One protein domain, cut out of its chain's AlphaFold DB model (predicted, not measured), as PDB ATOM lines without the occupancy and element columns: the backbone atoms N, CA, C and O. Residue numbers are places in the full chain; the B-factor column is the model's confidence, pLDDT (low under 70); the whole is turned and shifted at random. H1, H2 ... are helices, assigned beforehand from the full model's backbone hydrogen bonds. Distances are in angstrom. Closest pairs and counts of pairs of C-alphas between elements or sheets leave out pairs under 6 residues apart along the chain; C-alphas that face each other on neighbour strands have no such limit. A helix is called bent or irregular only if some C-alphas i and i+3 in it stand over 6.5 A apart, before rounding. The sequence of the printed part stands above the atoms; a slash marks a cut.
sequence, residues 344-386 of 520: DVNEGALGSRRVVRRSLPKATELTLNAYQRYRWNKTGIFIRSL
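Overview. This is residues 344 to 386 of the 520 residues of an uncharacterized protein of Sphaerobolus stellatus (strain SS14) (UniProt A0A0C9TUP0). Three helices follow one another in an open zigzag: H1 and H2 make the two arms of a V that is joined by the link of residues 360 to 364, and the short H3 turns off from the far end of H2, away from H1. The contacts are few, and residues 345 to 351 of H1 stick out free of the rest, ahead of a kink near residue 351. The printed part has 43 residues with three named helices in the order H1, H2, H3 and no named strand; the class is all helix. It is loose, with a radius of gyration of the C-alphas of 12.0 A, and its spans of 36 by 24 by 13 A make it only just flat.

Along the chain. H1 holds residues 344 to 359, Asp 344 to Ser 359, and begins with C-alpha 344 at (278.620, 267.919, 263.851). It measures 14.7 A from first to last C-alpha, has a kink of 92 degrees near residue 351, and is irregular: C-alphas 346 and 349 are 9.3 A apart. H2 holds residues 365 to 376, beginning with C-alpha 365 at (280.752, 248.046, 270.948), and is 16.0 A long. H3 holds residues 379 to 384, is 8.6 A long and ends with C-alpha 384 at (275.524, 240.259, 247.782).

Arrangement. H1 and H2 only just touch, with 3 pairs of C-alphas within 8 A. The closest C-alphas are those of Arg 357 and Leu 368, 7.4 A apart; H1 touches with residues 353 to 357 alone and H2 with residue 368 alone. Their lines stand at a steep tilt of 55 degrees, and they run opposite ways. H2 and H3 are close but not clearly touching, and their closest C-alphas, those of Tyr 374 and Gly 380, are 6.7 A apart. They run the same way at a steep tilt of 69.6 degrees, only just short of about perpendicular. H1 and H3 are apart. In H2 and H3 every O i to N i+4 pair is within hydrogen-bond range; in H1 9 of 12 are.

Size, cuts and confidence. The two C-alphas farthest apart, those of Asn 346 and Leu 386, are 37.1 A apart. The printed part runs from residue 344 to residue 386 and has no cut. The links H1 to H2, of 5 residues, and H2 to H3, of 2 residues, are both tight. The mean pLDDT of the printed part is 70.7, and the model's confidence is low, under 70, at residues 345 to 359, residues 361 to 367 and residue 369. The mean is 63 for H1, 72 for H2 and 84 for H3.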
ATOM      1  N   ASP A 344     278.490 269.378 263.761       70.44
ATOM      2  CA  ASP A 344     278.620 267.919 263.851       70.44
ATOM      3  C   ASP A 344     279.461 267.345 262.677       70.44
ATOM      4  O   ASP A 344     280.192 266.367 262.855       70.44
ATOM      5  N   VAL A 345     279.438 267.990 261.498       63.72
ATOM      6  CA  VAL A 345     280.232 267.612 260.304       63.72
ATOM      7  C   VAL A 345     281.743 267.774 260.538       63.72
ATOM      8  O   VAL A 345     282.544 267.010 259.995       63.72
ATOM      9  N   ASN A 346     282.135 268.692 261.424       60.09
ATOM     10  CA  ASN A 346     283.532 268.956 261.768       60.09
ATOM     11  C   ASN A 346     284.055 268.050 262.905       60.09
ATOM     12  O   ASN A 346     285.236 268.105 263.241       60.09
ATOM     13  N   GLU A 347     283.222 267.169 263.486       57.19
ATOM     14  CA  GLU A 347     283.605 266.278 264.600       57.19
ATOM     15  C   GLU A 347     284.358 264.989 264.169       57.19
ATOM     16  O   GLU A 347     284.672 264.123 264.999       57.19
ATOM     17  N   GLY A 348     284.682 264.832 262.880       58.00
ATOM     18  CA  GLY A 348     285.498 263.729 262.356       58.00
ATOM     19  C   GLY A 348     284.921 262.319 262.599       58.00
ATOM     20  O   GLY A 348     283.734 262.120 262.872       58.00
ATOM     21  N   ALA A 349     285.771 261.285 262.520       54.66
ATOM     22  CA  ALA A 349     285.356 259.879 262.676       54.66
ATOM     23  C   ALA A 349     284.751 259.559 264.065       54.66
ATOM     24  O   ALA A 349     283.942 258.638 264.210       54.66
ATOM     25  N   LEU A 350     285.113 260.339 265.089       58.66
ATOM     26  CA  LEU A 350     284.553 260.254 266.439       58.66
ATOM     27  C   LEU A 350     283.120 260.802 266.504       58.66
ATOM     28  O   LEU A 350     282.273 260.168 267.139       58.66
ATOM     29  N   GLY A 351     282.831 261.904 265.805       61.84
ATOM     30  CA  GLY A 351     281.474 262.422 265.605       61.84
ATOM     31  C   GLY A 351     280.576 261.403 264.909       61.84
ATOM     32  O   GLY A 351     279.525 261.029 265.432       61.84
ATOM     33  N   SER A 352     281.060 260.813 263.811       62.31
ATOM     34  CA  SER A 352     280.354 259.737 263.090       62.31
ATOM     35  C   SER A 352     279.999 258.547 263.995       62.31
ATOM     36  O   SER A 352     278.866 258.062 263.991       62.31
ATOM     37  N   ARG A 353     280.941 258.092 264.836       64.94
ATOM     38  CA  ARG A 353     280.693 257.016 265.811       64.94
ATOM     39  C   ARG A 353     279.632 257.407 266.842       64.94
ATOM     40  O   ARG A 353     278.806 256.574 267.217       64.94
ATOM     41  N   ARG A 354     279.644 258.657 267.315       67.75
ATOM     42  CA  ARG A 354     278.665 259.167 268.288       67.75
ATOM     43  C   ARG A 354     277.257 259.220 267.699       67.75
ATOM     44  O   ARG A 354     276.329 258.804 268.388       67.75
ATOM     45  N   VAL A 355     277.102 259.640 266.443       68.69
ATOM     46  CA  VAL A 355     275.812 259.641 265.726       68.69
ATOM     47  C   VAL A 355     275.232 258.226 265.643       68.69
ATOM     48  O   VAL A 355     274.086 258.008 266.033       68.69
ATOM     49  N   VAL A 356     276.039 257.231 265.258       66.56
ATOM     50  CA  VAL A 356     275.594 255.824 265.203       66.56
ATOM     51  C   VAL A 356     275.236 255.283 266.594       66.56
ATOM     52  O   VAL A 356     274.272 254.536 266.746       66.56
ATOM     53  N   ARG A 357     275.968 255.673 267.647       65.56
ATOM     54  CA  ARG A 357     275.626 255.284 269.027       65.56
ATOM     55  C   ARG A 357     274.305 255.904 269.494       65.56
ATOM     56  O   ARG A 357     273.605 255.279 270.283       65.56
ATOM     57  N   ARG A 358     273.956 257.109 269.029       68.38
ATOM     58  CA  ARG A 358     272.669 257.759 269.336       68.38
ATOM     59  C   ARG A 358     271.500 257.074 268.632       68.38
ATOM     60  O   ARG A 358     270.479 256.859 269.273       68.38
ATOM     61  N   SER A 359     271.658 256.687 267.366       64.88
ATOM     62  CA  SER A 359     270.616 255.960 266.626       64.88
ATOM     63  C   SER A 359     270.479 254.498 267.066       64.88
ATOM     64  O   SER A 359     269.399 253.919 266.975       64.88
ATOM     65  N   LEU A 360     271.546 253.902 267.613       71.31
ATOM     66  CA  LEU A 360     271.558 252.538 268.145       71.31
ATOM     67  C   LEU A 360     272.039 252.502 269.611       71.31
ATOM     68  O   LEU A 360     273.074 251.902 269.912       71.31
ATOM     69  N   PRO A 361     271.279 253.064 270.570       58.69
ATOM     70  CA  PRO A 361     271.731 253.241 271.959       58.69
ATOM     71  C   PRO A 361     271.907 251.923 272.726       58.69
ATOM     72  O   PRO A 361     272.562 251.874 273.769       58.69
ATOM     73  N   LYS A 362     271.323 250.834 272.212       62.09
ATOM     74  CA  LYS A 362     271.454 249.472 272.747       62.09
ATOM     75  C   LYS A 362     272.518 248.642 272.019       62.09
ATOM     76  O   LYS A 362     272.753 247.501 272.417       62.09
ATOM     77  N   ALA A 363     273.132 249.166 270.954       63.34
ATOM     78  CA  ALA A 363     274.176 248.447 270.237       63.34
ATOM     79  C   ALA A 363     275.423 248.321 271.113       63.34
ATOM     80  O   ALA A 363     275.903 249.283 271.708       63.34
ATOM     81  N   THR A 364     275.948 247.102 271.191       64.62
ATOM     82  CA  THR A 364     277.214 246.841 271.880       64.62
ATOM     83  C   THR A 364     278.379 247.401 271.061       64.62
ATOM     84  O   THR A 364     278.264 247.539 269.843       64.62
ATOM     85  N   GLU A 365     279.534 247.652 271.681       57.56
ATOM     86  CA  GLU A 365     280.752 248.046 270.948       57.56
ATOM     87  C   GLU A 365     281.110 247.057 269.834       57.56
ATOM     88  O   GLU A 365     281.539 247.444 268.749       57.56
ATOM     89  N   LEU A 366     280.866 245.766 270.058       59.34
ATOM     90  CA  LEU A 366     281.079 244.742 269.045       59.34
ATOM     91  C   LEU A 366     280.148 244.941 267.838       59.34
ATOM     92  O   LEU A 366     280.585 244.802 266.698       59.34
ATOM     93  N   THR A 367     278.893 245.327 268.083       69.00
ATOM     94  CA  THR A 367     277.900 245.665 267.053       69.00
ATOM     95  C   THR A 367     278.272 246.945 266.306       69.00
ATOM     96  O   THR A 367     278.215 246.956 265.081       69.00
ATOM     97  N   LEU A 368     278.703 247.994 267.010       70.81
ATOM     98  CA  LEU A 368     279.119 249.265 266.404       70.81
ATOM     99  C   LEU A 368     280.370 249.082 265.533       70.81
ATOM    100  O   LEU A 368     280.398 249.507 264.379       70.81
ATOM    101  N   ASN A 369     281.366 248.351 266.035       69.06
ATOM    102  CA  ASN A 369     282.569 248.012 265.281       69.06
ATOM    103  C   ASN A 369     282.277 247.068 264.110       69.06
ATOM    104  O   ASN A 369     282.963 247.129 263.092       69.06
ATOM    105  N   ALA A 370     281.297 246.169 264.231       74.50
ATOM    106  CA  ALA A 370     280.858 245.325 263.122       74.50
ATOM    107  C   ALA A 370     280.126 246.143 262.051       74.50
ATOM    108  O   ALA A 370     280.408 245.961 260.874       74.50
ATOM    109  N   TYR A 371     279.255 247.075 262.444       76.81
ATOM    110  CA  TYR A 371     278.543 247.975 261.535       76.81
ATOM    111  C   TYR A 371     279.512 248.877 260.764       76.81
ATOM    112  O   TYR A 371     279.455 248.975 259.537       76.81
ATOM    113  N   GLN A 372     280.476 249.463 261.473       75.81
ATOM    114  CA  GLN A 372     281.481 250.320 260.864       75.81
ATOM    115  C   GLN A 372     282.424 249.527 259.946       75.81
ATOM    116  O   GLN A 372     282.679 249.958 258.824       75.81
ATOM    117  N   ARG A 373     282.881 248.334 260.359       75.50
ATOM    118  CA  ARG A 373     283.675 247.439 259.494       75.50
ATOM    119  C   ARG A 373     282.887 246.954 258.284       75.50
ATOM    120  O   ARG A 373     283.447 246.891 257.198       75.50
ATOM    121  N   TYR A 374     281.598 246.664 258.446       80.56
ATOM    122  CA  TYR A 374     280.714 246.281 257.349       80.56
ATOM    123  C   TYR A 374     280.625 247.384 256.288       80.56
ATOM    124  O   TYR A 374     280.696 247.096 255.092       80.56
ATOM    125  N   ARG A 375     280.529 248.648 256.729       77.62
ATOM    126  CA  ARG A 375     280.533 249.827 255.854       77.62
ATOM    127  C   ARG A 375     281.907 250.062 255.215       77.62
ATOM    128  O   ARG A 375     281.978 250.150 253.992       77.62
ATOM    129  N   TRP A 376     282.987 250.116 256.000       76.88
ATOM    130  CA  TRP A 376     284.344 250.396 255.498       76.88
ATOM    131  C   TRP A 376     284.867 249.326 254.547       76.88
ATOM    132  O   TRP A 376     285.353 249.648 253.469       76.88
ATOM    133  N   ASN A 377     284.699 248.054 254.899       81.62
ATOM    134  CA  ASN A 377     285.163 246.944 254.072       81.62
ATOM    135  C   ASN A 377     284.205 246.652 252.908       81.62
ATOM    136  O   ASN A 377     284.366 245.642 252.226       81.62
ATOM    137  N   LYS A 378     283.159 247.478 252.731       81.88
ATOM    138  CA  LYS A 378     282.074 247.270 251.767       81.88
ATOM    139  C   LYS A 378     281.548 245.833 251.812       81.88
ATOM    140  O   LYS A 378     281.198 245.253 250.786       81.88
ATOM    141  N   THR A 379     281.477 245.243 253.008       82.19
ATOM    142  CA  THR A 379     281.151 243.824 253.208       82.19
ATOM    143  C   THR A 379     279.777 243.476 252.636       82.19
ATOM    144  O   THR A 379     279.560 242.343 252.225       82.19
ATOM    145  N   GLY A 380     278.868 244.448 252.508       82.06
ATOM    146  CA  GLY A 380     277.605 244.262 251.793       82.06
ATOM    147  C   GLY A 380     277.754 243.858 250.325       82.06
ATOM    148  O   GLY A 380     276.936 243.083 249.844       82.06
ATOM    149  N   ILE A 381     278.804 244.301 249.628       85.00
ATOM    150  CA  ILE A 381     279.107 243.868 248.254       85.00
ATOM    151  C   ILE A 381     279.466 242.381 248.245       85.00
ATOM    152  O   ILE A 381     278.918 241.626 247.450       85.00
ATOM    153  N   PHE A 382     280.319 241.952 249.178       83.19
ATOM    154  CA  PHE A 382     280.673 240.543 249.339       83.19
ATOM    155  C   PHE A 382     279.467 239.688 249.739       83.19
ATOM    156  O   PHE A 382     279.254 238.629 249.170       83.19
ATOM    157  N   ILE A 383     278.625 240.143 250.673       84.56
ATOM    158  CA  ILE A 383     277.411 239.398 251.042       84.56
ATOM    159  C   ILE A 383     276.462 239.268 249.845       84.56
ATOM    160  O   ILE A 383     275.880 238.204 249.659       84.56
ATOM    161  N   ARG A 384     276.333 240.309 249.011       86.31
ATOM    162  CA  ARG A 384     275.524 240.259 247.782       86.31
ATOM    163  C   ARG A 384     276.081 239.307 246.720       86.31
ATOM    164  O   ARG A 384     275.302 238.854 245.891       86.31
ATOM    165  N   SER A 385     277.375 238.979 246.745       87.81
ATOM    166  CA  SER A 385     277.966 237.977 245.845       87.81
ATOM    167  C   SER A 385     277.876 236.539 246.374       87.81
ATOM    168  O   SER A 385     278.266 235.601 245.678       87.81
ATOM    169  N   LEU A 386     277.365 236.330 247.595       88.69
ATOM    170  CA  LEU A 386     277.182 234.994 248.158       88.69
ATOM    171  C   LEU A 386     275.952 234.295 247.574       88.69
ATOM    172  O   LEU A 386     274.901 234.894 247.369       88.69
TER     173      LEU A 386